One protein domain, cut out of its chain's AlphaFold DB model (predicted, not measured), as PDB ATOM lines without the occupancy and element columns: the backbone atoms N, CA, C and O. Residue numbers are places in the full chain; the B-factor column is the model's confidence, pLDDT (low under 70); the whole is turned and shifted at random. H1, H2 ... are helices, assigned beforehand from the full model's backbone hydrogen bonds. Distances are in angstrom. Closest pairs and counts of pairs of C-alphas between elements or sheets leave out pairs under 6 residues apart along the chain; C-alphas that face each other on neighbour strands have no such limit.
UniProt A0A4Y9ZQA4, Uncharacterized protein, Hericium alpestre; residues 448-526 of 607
ATOM      1  N   ARG A 448     118.347  87.470  91.421       81.06
ATOM      2  CA  ARG A 448     117.258  88.456  91.290       81.06
ATOM      3  C   ARG A 448     117.469  89.393  90.106       81.06
ATOM      4  O   ARG A 448     116.530  89.629  89.366       81.06
ATOM      5  N   ARG A 449     118.698  89.874  89.885       80.19
ATOM      6  CA  ARG A 449     119.017  90.718  88.721       80.19
ATOM      7  C   ARG A 449     118.857  89.971  87.399       80.19
ATOM      8  O   ARG A 449     118.325  90.543  86.460       80.19
ATOM      9  N   ALA A 450     119.273  88.707  87.342       78.12
ATOM     10  CA  ALA A 450     119.070  87.870  86.162       78.12
ATOM     11  C   ALA A 450     117.575  87.604  85.901       78.12
ATOM     12  O   ALA A 450     117.137  87.661  84.758       78.12
ATOM     13  N   ALA A 451     116.779  87.382  86.953       80.69
ATOM     14  CA  ALA A 451     115.329  87.219  86.836       80.69
ATOM     15  C   ALA A 451     114.622  88.523  86.412       80.69
ATOM     16  O   ALA A 451     113.729  88.492  85.573       80.69
ATOM     17  N   GLU A 452     115.043  89.676  86.943       79.38
ATOM     18  CA  GLU A 452     114.549  90.997  86.524       79.38
ATOM     19  C   GLU A 452     114.885  91.279  85.050       79.38
ATOM     20  O   GLU A 452     114.039  91.777  84.308       79.38
ATOM     21  N   GLU A 453     116.087  90.919  84.595       79.06
ATOM     22  CA  GLU A 453     116.497  91.053  83.193       79.06
ATOM     23  C   GLU A 453     115.680  90.132  82.274       79.06
ATOM     24  O   GLU A 453     115.193  90.580  81.237       79.06
ATOM     25  N   GLN A 454     115.424  88.887  82.688       77.00
ATOM     26  CA  GLN A 454     114.540  87.971  81.961       77.00
ATOM     27  C   GLN A 454     113.104  88.507  81.862       77.00
ATOM     28  O   GLN A 454     112.529  88.501  80.774       77.00
ATOM     29  N   GLN A 455     112.550  89.057  82.947       78.38
ATOM     30  CA  GLN A 455     111.221  89.680  82.923       78.38
ATOM     31  C   GLN A 455     111.167  90.922  82.022       78.38
ATOM     32  O   GLN A 455     110.138  91.187  81.398       78.38
ATOM     33  N   LEU A 456     112.249  91.701  81.935       76.88
ATOM     34  CA  LEU A 456     112.330  92.839  81.015       76.88
ATOM     35  C   LEU A 456     112.387  92.384  79.551       76.88
ATOM     36  O   LEU A 456     111.727  92.993  78.708       76.88
ATOM     37  N   VAL A 457     113.115  91.306  79.253       82.19
ATOM     38  CA  VAL A 457     113.171  90.711  77.908       82.19
ATOM     39  C   VAL A 457     111.808  90.150  77.498       82.19
ATOM     40  O   VAL A 457     111.352  90.422  76.390       82.19
ATOM     41  N   GLU A 458     111.115  89.444  78.394       81.19
ATOM     42  CA  GLU A 458     109.769  88.914  78.140       81.19
ATOM     43  C   GLU A 458     108.748  90.041  77.915       81.19
ATOM     44  O   GLU A 458     107.988  90.020  76.946       81.19
ATOM     45  N   LYS A 459     108.785  91.099  78.739       81.12
ATOM     46  CA  LYS A 459     107.942  92.290  78.537       81.12
ATOM     47  C   LYS A 459     108.236  92.990  77.210       81.12
ATOM     48  O   LYS A 459     107.302  93.438  76.547       81.12
ATOM     49  N   ALA A 460     109.501  93.073  76.800       81.38
ATOM     50  CA  ALA A 460     109.876  93.645  75.509       81.38
ATOM     51  C   ALA A 460     109.391  92.783  74.328       81.38
ATOM     52  O   ALA A 460     108.938  93.330  73.321       81.38
ATOM     53  N   ALA A 461     109.437  91.451  74.453       81.94
ATOM     54  CA  ALA A 461     108.913  90.528  73.450       81.94
ATOM     55  C   ALA A 461     107.386  90.641  73.314       81.94
ATOM     56  O   ALA A 461     106.887  90.810  72.202       81.94
ATOM     57  N   ASN A 462     106.657  90.664  74.433       82.00
ATOM     58  CA  ASN A 462     105.199  90.820  74.443       82.00
ATOM     59  C   ASN A 462     104.762  92.182  73.883       82.00
ATOM     60  O   ASN A 462     103.821  92.255  73.097       82.00
ATOM     61  N   ALA A 463     105.484  93.263  74.203       81.06
ATOM     62  CA  ALA A 463     105.215  94.582  73.632       81.06
ATOM     63  C   ALA A 463     105.444  94.626  72.109       81.06
ATOM     64  O   ALA A 463     104.687  95.282  71.392       81.06
ATOM     65  N   ARG A 464     106.460  93.917  71.593       82.00
ATOM     66  CA  ARG A 464     106.674  93.776  70.141       82.00
ATOM     67  C   ARG A 464     105.575  92.947  69.478       82.00
ATOM     68  O   ARG A 464     105.111  93.340  68.415       82.00
ATOM     69  N   ALA A 465     105.152  91.847  70.100       83.75
ATOM     70  CA  ALA A 465     104.069  91.010  69.586       83.75
ATOM     71  C   ALA A 465     102.745  91.786  69.497       83.75
ATOM     72  O   ALA A 465     102.086  91.741  68.463       83.75
ATOM     73  N   GLN A 466     102.409  92.569  70.531       82.62
ATOM     74  CA  GLN A 466     101.218  93.422  70.517       82.62
ATOM     75  C   GLN A 466     101.274  94.452  69.387       82.62
ATOM     76  O   GLN A 466     100.305  94.628  68.660       82.62
ATOM     77  N   ARG A 467     102.427  95.096  69.177       82.31
ATOM     78  CA  ARG A 467     102.568  96.052  68.072       82.31
ATOM     79  C   ARG A 467     102.457  95.415  66.700       82.31
ATOM     80  O   ARG A 467     101.935  96.047  65.790       82.31
ATOM     81  N   GLU A 468     102.954  94.195  66.539       83.69
ATOM     82  CA  GLU A 468     102.778  93.476  65.283       83.69
ATOM     83  C   GLU A 468     101.292  93.202  65.019       83.69
ATOM     84  O   GLU A 468     100.832  93.389  63.896       83.69
ATOM     85  N   GLN A 469     100.522  92.846  66.053       84.56
ATOM     86  CA  GLN A 469      99.067  92.699  65.943       84.56
ATOM     87  C   GLN A 469      98.370  94.026  65.618       84.56
ATOM     88  O   GLN A 469      97.490  94.059  64.758       84.56
ATOM     89  N   ASP A 470      98.775  95.131  66.253       84.44
ATOM     90  CA  ASP A 470      98.218  96.462  65.979       84.44
ATOM     91  C   ASP A 470      98.513  96.896  64.532       84.44
ATOM     92  O   ASP A 470      97.642  97.435  63.845       84.44
ATOM     93  N   TRP A 471      99.724  96.609  64.041       85.94
ATOM     94  CA  TRP A 471     100.119  96.838  62.652       85.94
ATOM     95  C   TRP A 471      99.276  96.010  61.681       85.94
ATOM     96  O   TRP A 471      98.719  96.558  60.730       85.94
ATOM     97  N   GLN A 472      99.136  94.706  61.937       84.50
ATOM     98  CA  GLN A 472      98.309  93.815  61.122       84.50
ATOM     99  C   GLN A 472      96.851  94.281  61.087       84.50
ATOM    100  O   GLN A 472      96.266  94.359  60.012       84.50
ATOM    101  N   SER A 473      96.298  94.685  62.232       84.56
ATOM    102  CA  SER A 473      94.933  95.213  62.337       84.56
ATOM    103  C   SER A 473      94.754  96.520  61.553       84.56
ATOM    104  O   SER A 473      93.738  96.723  60.887       84.56
ATOM    105  N   LEU A 474      95.746  97.420  61.596       83.94
ATOM    106  CA  LEU A 474      95.729  98.677  60.842       83.94
ATOM    107  C   LEU A 474      95.774  98.426  59.333       83.94
ATOM    108  O   LEU A 474      95.016  99.040  58.585       83.94
ATOM    109  N   VAL A 475      96.633  97.508  58.904       83.81
ATOM    110  CA  VAL A 475      96.790  97.129  57.501       83.81
ATOM    111  C   VAL A 475      95.542  96.414  56.978       83.81
ATOM    112  O   VAL A 475      95.028  96.801  55.934       83.81
ATOM    113  N   GLN A 476      94.998  95.449  57.725       83.38
ATOM    114  CA  GLN A 476      93.793  94.704  57.345       83.38
ATOM    115  C   GLN A 476      92.566  95.616  57.211       83.38
ATOM    116  O   GLN A 476      91.749  95.427  56.314       83.38
ATOM    117  N   ARG A 477      92.448  96.644  58.062       82.12
ATOM    118  CA  ARG A 477      91.368  97.640  57.973       82.12
ATOM    119  C   ARG A 477      91.468  98.526  56.727       82.12
ATOM    120  O   ARG A 477      90.441  98.989  56.243       82.12
ATOM    121  N   LEU A 478      92.678  98.797  56.238       80.69
ATOM    122  CA  LEU A 478      92.909  99.682  55.090       80.69
ATOM    123  C   LEU A 478      93.008  98.929  53.755       80.69
ATOM    124  O   LEU A 478      92.770  99.530  52.710       80.69
ATOM    125  N   HIS A 479      93.351  97.640  53.779       75.94
ATOM    126  CA  HIS A 479      93.475  96.800  52.592       75.94
ATOM    127  C   HIS A 479      93.140  95.330  52.920       75.94
ATOM    128  O   HIS A 479      94.036  94.564  53.280       75.94
ATOM    129  N   PRO A 480      91.859  94.922  52.828       72.38
ATOM    130  CA  PRO A 480      91.430  93.560  53.161       72.38
ATOM    131  C   PRO A 480      91.833  92.504  52.116       72.38
ATOM    132  O   PRO A 480      91.862  91.318  52.437       72.38
ATOM    133  N   ASP A 481      92.175  92.921  50.894       75.38
ATOM    134  CA  ASP A 481      92.558  92.025  49.801       75.38
ATOM    135  C   ASP A 481      94.053  91.637  49.862       75.38
ATOM    136  O   ASP A 481      94.870  92.410  50.382       75.38
ATOM    137  N   PRO A 482      94.457  90.462  49.335       71.69
ATOM    138  CA  PRO A 482      95.865  90.071  49.274       71.69
ATOM    139  C   PRO A 482      96.661  91.089  48.446       71.69
ATOM    140  O   PRO A 482      96.315  91.396  47.308       71.69
ATOM    141  N   MET A 483      97.713  91.649  49.043       73.88
ATOM    142  CA  MET A 483      98.529  92.680  48.400       73.88
ATOM    143  C   MET A 483      99.459  92.088  47.344       73.88
ATOM    144  O   MET A 483     100.060  91.040  47.568       73.88
ATOM    145  N   ASP A 484      99.648  92.825  46.250       75.50
ATOM    146  CA  ASP A 484     100.715  92.578  45.279       75.50
ATOM    147  C   ASP A 484     102.116  92.815  45.895       75.50
ATOM    148  O   ASP A 484     102.289  93.644  46.801       75.50
ATOM    149  N   ASP A 485     103.130  92.111  45.386       71.88
ATOM    150  CA  ASP A 485     104.496  92.066  45.933       71.88
ATOM    151  C   ASP A 485     105.142  93.463  46.030       71.88
ATOM    152  O   ASP A 485     105.901  93.763  46.963       71.88
ATOM    153  N   MET A 486     104.816  94.369  45.099       69.62
ATOM    154  CA  MET A 486     105.304  95.752  45.122       69.62
ATOM    155  C   MET A 486     104.676  96.593  46.241       69.62
ATOM    156  O   MET A 486     105.364  97.409  46.873       69.62
ATOM    157  N   THR A 487     103.390  96.387  46.507       73.94
ATOM    158  CA  THR A 487     102.642  97.072  47.568       73.94
ATOM    159  C   THR A 487     103.117  96.590  48.940       73.94
ATOM    160  O   THR A 487     103.399  97.409  49.822       73.94
ATOM    161  N   ALA A 488     103.363  95.284  49.078       78.00
ATOM    162  CA  ALA A 488     103.948  94.686  50.275       78.00
ATOM    163  C   ALA A 488     105.351  95.245  50.593       78.00
ATOM    164  O   ALA A 488     105.647  95.569  51.746       78.00
ATOM    165  N   ALA A 489     106.209  95.447  49.583       76.12
ATOM    166  CA  ALA A 489     107.558  95.984  49.782       76.12
ATOM    167  C   ALA A 489     107.571  97.443  50.283       76.12
ATOM    168  O   ALA A 489     108.421  97.817  51.100       76.12
ATOM    169  N   ARG A 490     106.636  98.285  49.817       74.81
ATOM    170  CA  ARG A 490     106.508  99.683  50.273       74.81
ATOM    171  C   ARG A 490     105.906  99.769  51.673       74.81
ATOM    172  O   ARG A 490     106.449 100.479  52.521       74.81
ATOM    173  N   ILE A 491     104.862  98.988  51.941       82.94
ATOM    174  CA  ILE A 491     104.248  98.881  53.271       82.94
ATOM    175  C   ILE A 491     105.241  98.305  54.289       82.94
ATOM    176  O   ILE A 491     105.292  98.779  55.420       82.94
ATOM    177  N   GLY A 492     106.126  97.391  53.882       81.12
ATOM    178  CA  GLY A 492     107.204  96.864  54.725       81.12
ATOM    179  C   GLY A 492     108.191  97.926  55.229       81.12
ATOM    180  O   GLY A 492     108.697  97.815  56.345       81.12
ATOM    181  N   ARG A 493     108.434  99.004  54.467       80.31
ATOM    182  CA  ARG A 493     109.268 100.127  54.942       80.31
ATOM    183  C   ARG A 493     108.552 100.945  56.015       80.31
ATOM    184  O   ARG A 493     109.175 101.330  57.001       80.31
ATOM    185  N   ILE A 494     107.250 101.164  55.844       84.44
ATOM    186  CA  ILE A 494     106.409 101.866  56.824       84.44
ATOM    187  C   ILE A 494     106.244 101.015  58.086       84.44
ATOM    188  O   ILE A 494     106.314 101.558  59.182       84.44
ATOM    189  N   ARG A 495     106.147  99.685  57.952       85.12
ATOM    190  CA  ARG A 495     106.145  98.730  59.070       85.12
ATOM    191  C   ARG A 495     107.369  98.902  59.962       85.12
ATOM    192  O   ARG A 495     107.226  98.998  61.174       85.12
ATOM    193  N   ASN A 496     108.565  98.980  59.378       83.94
ATOM    194  CA  ASN A 496     109.791  99.169  60.161       83.94
ATOM    195  C   ASN A 496     109.767 100.509  60.916       83.94
ATOM    196  O   ASN A 496     110.045 100.547  62.110       83.94
ATOM    197  N   LEU A 497     109.320 101.589  60.263       82.88
ATOM    198  CA  LEU A 497     109.170 102.900  60.905       82.88
ATOM    199  C   LEU A 497     108.091 102.909  62.004       82.88
ATOM    200  O   LEU A 497     108.256 103.583  63.020       82.88
ATOM    201  N   PHE A 498     107.006 102.154  61.824       84.31
ATOM    202  CA  PHE A 498     105.961 101.965  62.827       84.31
ATOM    203  C   PHE A 498     106.509 101.228  64.054       84.31
ATOM    204  O   PHE A 498     106.337 101.698  65.182       84.31
ATOM    205  N   MET A 499     107.243 100.132  63.835       83.12
ATOM    206  CA  MET A 499     107.872  99.342  64.897       83.12
ATOM    207  C   MET A 499     108.930 100.134  65.670       83.12
ATOM    208  O   MET A 499     109.028  99.965  66.886       83.12
ATOM    209  N   ASP A 500     109.641 101.046  65.007       80.25
ATOM    210  CA  ASP A 500     110.657 101.904  65.627       80.25
ATOM    211  C   ASP A 500     110.073 103.158  66.301       80.25
ATOM    212  O   ASP A 500     110.724 103.792  67.135       80.25
ATOM    213  N   SER A 501     108.826 103.528  65.996       77.69
ATOM    214  CA  SER A 501     108.189 104.699  66.600       77.69
ATOM    215  C   SER A 501     107.803 104.457  68.065       77.69
ATOM    216  O   SER A 501     107.359 103.380  68.448       77.69
ATOM    217  N   GLY A 502     107.990 105.441  68.947       66.69
ATOM    218  CA  GLY A 502     107.598 105.317  70.358       66.69
ATOM    219  C   GLY A 502     106.079 105.140  70.537       66.69
ATOM    220  O   GLY A 502     105.299 105.564  69.691       66.69
ATOM    221  N   THR A 503     105.644 104.562  71.663       59.59
ATOM    222  CA  THR A 503     104.252 104.139  71.986       59.59
ATOM    223  C   THR A 503     103.209 105.276  72.047       59.59
ATOM    224  O   THR A 503     102.098 105.077  72.516       59.59
ATOM    225  N   ARG A 504     103.560 106.487  71.603       56.72
ATOM    226  CA  ARG A 504     102.700 107.682  71.549       56.72
ATOM    227  C   ARG A 504     102.456 108.189  70.123       56.72
ATOM    228  O   ARG A 504     101.998 109.312  69.954       56.72
ATOM    229  N   ALA A 505     102.803 107.419  69.095       61.16
ATOM    230  CA  ALA A 505     102.545 107.833  67.722       61.16
ATOM    231  C   ALA A 505     101.045 107.703  67.395       61.16
ATOM    232  O   ALA A 505     100.477 106.622  67.513       61.16
ATOM    233  N   ASP A 506     100.411 108.807  66.990       71.06
ATOM    234  CA  ASP A 506      98.987 108.864  66.646       71.06
ATOM    235  C   ASP A 506      98.616 107.818  65.582       71.06
ATOM    236  O   ASP A 506      99.099 107.885  64.450       71.06
ATOM    237  N   ASN A 507      97.683 106.909  65.891       76.31
ATOM    238  CA  ASN A 507      97.157 105.929  64.923       76.31
ATOM    239  C   ASN A 507      96.661 106.598  63.630       76.31
ATOM    240  O   ASN A 507      96.910 106.103  62.534       76.31
ATOM    241  N   LYS A 508      96.079 107.800  63.736       78.50
ATOM    242  CA  LYS A 508      95.637 108.616  62.591       78.50
ATOM    243  C   LYS A 508      96.777 109.067  61.672       78.50
ATOM    244  O   LYS A 508      96.543 109.424  60.519       78.50
ATOM    245  N   LYS A 509      98.011 109.154  62.175       83.50
ATOM    246  CA  LYS A 509      99.192 109.460  61.356       83.50
ATOM    247  C   LYS A 509      99.572 108.241  60.522       83.50
ATOM    248  O   LYS A 509      99.745 108.374  59.317       83.50
ATOM    249  N   TRP A 510      99.644 107.069  61.146       86.44
ATOM    250  CA  TRP A 510     100.002 105.830  60.458       86.44
ATOM    251  C   TRP A 510      98.944 105.383  59.459       86.44
ATOM    252  O   TRP A 510      99.295 104.992  58.354       86.44
ATOM    253  N   GLU A 511      97.662 105.546  59.783       83.62
ATOM    254  CA  GLU A 511      96.575 105.332  58.826       83.62
ATOM    255  C   GLU A 511      96.737 106.206  57.574       83.62
ATOM    256  O   GLU A 511      96.589 105.709  56.458       83.62
ATOM    257  N   ARG A 512      97.094 107.489  57.738       83.62
ATOM    258  CA  ARG A 512      97.353 108.403  56.614       83.62
ATOM    259  C   ARG A 512      98.569 107.988  55.793       83.62
ATOM    260  O   ARG A 512      98.478 107.988  54.571       83.62
ATOM    261  N   GLU A 513      99.676 107.621  56.434       82.81
ATOM    262  CA  GLU A 513     100.897 107.169  55.744       82.81
ATOM    263  C   GLU A 513     100.664 105.862  54.972       82.81
ATOM    264  O   GLU A 513     101.068 105.746  53.817       82.81
ATOM    265  N   VAL A 514      99.952 104.897  55.566       84.25
ATOM    266  CA  VAL A 514      99.595 103.635  54.900       84.25
ATOM    267  C   VAL A 514      98.612 103.881  53.754       84.25
ATOM    268  O   VAL A 514      98.823 103.365  52.660       84.25
ATOM    269  N   SER A 515      97.591 104.722  53.948       82.88
ATOM    270  CA  SER A 515      96.636 105.069  52.881       82.88
ATOM    271  C   SER A 515      97.316 105.790  51.720       82.88
ATOM    272  O   SER A 515      97.041 105.490  50.561       82.88
ATOM    273  N   ARG A 516      98.246 106.704  52.022       83.25
ATOM    274  CA  ARG A 516      99.054 107.398  51.017       83.25
ATOM    275  C   ARG A 516      99.933 106.419  50.252       83.25
ATOM    276  O   ARG A 516      99.934 106.447  49.033       83.25
ATOM    277  N   ALA A 517     100.612 105.508  50.942       81.50
ATOM    278  CA  ALA A 517     101.444 104.499  50.293       81.50
ATOM    279  C   ALA A 517     100.640 103.542  49.401       81.50
ATOM    280  O   ALA A 517     101.143 103.124  48.360       81.50
ATOM    281  N   LEU A 518      99.397 103.228  49.779       81.50
ATOM    282  CA  LEU A 518      98.460 102.458  48.957       81.50
ATOM    283  C   LEU A 518      98.001 103.245  47.718       81.50
ATOM    284  O   LEU A 518      97.974 102.691  46.622       81.50
ATOM    285  N   GLN A 519      97.682 104.535  47.856       79.50
ATOM    286  CA  GLN A 519      97.345 105.409  46.720       79.50
ATOM    287  C   GLN A 519      98.541 105.613  45.778       79.50
ATOM    288  O   GLN A 519      98.396 105.536  44.559       79.50
ATOM    289  N   ASP A 520      99.738 105.792  46.330       76.88
ATOM    290  CA  ASP A 520     100.992 105.911  45.583       76.88
ATOM    291  C   ASP A 520     101.380 104.592  44.893       76.88
ATOM    292  O   ASP A 520     102.093 104.595  43.889       76.88
ATOM    293  N   ALA A 521     100.960 103.442  45.434       74.25
ATOM    294  CA  ALA A 521     101.121 102.143  44.781       74.25
ATOM    295  C   ALA A 521     100.157 102.003  43.594       74.25
ATOM    296  O   ALA A 521     100.613 101.686  42.499       74.25
ATOM    297  N   LYS A 522      98.874 102.352  43.771       73.06
ATOM    298  CA  LYS A 522      97.871 102.342  42.689       73.06
ATOM    299  C   LYS A 522      98.230 103.294  41.546       73.06
ATOM    300  O   LYS A 522      98.197 102.909  40.386       73.06
ATOM    301  N   THR A 523      98.669 104.510  41.863       70.00
ATOM    302  CA  THR A 523      99.108 105.485  40.846       70.00
ATOM    303  C   THR A 523     100.426 105.085  40.172       70.00
ATOM    304  O   THR A 523     100.620 105.374  38.992       70.00
ATOM    305  N   ALA A 524     101.330 104.379  40.868       64.38
ATOM    306  CA  ALA A 524     102.528 103.789  40.259       64.38
ATOM    307  C   ALA A 524     102.199 102.609  39.323       64.38
ATOM    308  O   ALA A 524     102.915 102.379  38.347       64.38
ATOM    309  N   GLU A 525     101.123 101.878  39.603       60.28
ATOM    310  CA  GLU A 525     100.594 100.815  38.746       60.28
ATOM    311  C   GLU A 525      99.912 101.402  37.493       60.28
ATOM    312  O   GLU A 525     100.216 100.995  36.371       60.28
ATOM    313  N   GLU A 526      99.121 102.469  37.651       59.00
ATOM    314  CA  GLU A 526      98.484 103.211  36.550       59.00
ATOM    315  C   GLU A 526      99.494 103.951  35.651       59.00
ATOM    316  O   GLU A 526      99.372 103.946  34.425       59.00
TER     317      GLU A 526
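What this domain is: This is residues 448 to 526 of the 607 residues of an uncharacterized protein of Hericium alpestre (UniProt A0A4Y9ZQA4). One long helix, H1, reaches out as an arm with its residues 448 to 462, while its later part packs slantwise on a pair of shorter helices, H2 and H3, which sit side by side and run opposite ways. These two helices and the later part of H1 make a small three-helix body at one end of the arm, and the arm makes much of the length. The printed part has 79 residues with three named helices, in the order H1, H2, H3, and no named strand; the class is all helix. The whole is loose, with a radius of gyration of the C-alphas of 15.9 A, and spans 60 by 24 by 18 A.

Where its parts are: H1, the longest helix, covers residues 448 to 478 and measures 45.0 A from first to last C-alpha. It begins at C-alpha 448, at (117.258, 88.456, 91.290), and ends at C-alpha 478, at (92.909, 99.682, 55.090). H2 covers residues 485 to 500 and measures 22.9 A. H3 covers residues 507 to 526, measures 28.5 A and ends at C-alpha 526, at (98.484, 103.211, 36.550).

How they stand to each other: H1 touches H2 with residues 464 to 471 alone, and H2 touches H1 with residues 495 to 499 alone. Their closest C-alphas, those of Arg 467 and Met 499, are 7.0 A apart. The two form a helical hairpin and run opposite ways at a steep tilt of 40 degrees. H1 touches H3 with residues 474 to 478 alone, and H3 touches H1 with residues 511 to 515 alone. The closest C-alphas here are those of Leu 478 and Ser 515, 6.9 A apart, and the two helices run the same way at a steep tilt of 49 degrees. H2 and H3 touch and form a second helical hairpin, opposite ways at a shallow tilt of 21 degrees. Their closest C-alphas are those of Thr 487 and Ala 521, at 6.0 A. The helix packing is mostly crossed, but only just, with 1 of the 3 touching pairs at a shallow tilt. In H1 and H3 every O i to N i+4 pair is within hydrogen-bond range; in H2 11 of 12 are.

The domain as a whole: The C-alphas farthest apart are those of Arg 448 and Glu 526, at 59.7 A. Without residues 448 to 462, which stand free, the body has 64 residues and spans 38 by 19 by 18 A. The printed part has no cut. The links H1 to H2 and H2 to H3 are short, with 6 residues each. The mean pLDDT of the printed part is 78.4; it is under 70 at residue 486, residues 502 to 505 and residues 524 to 526.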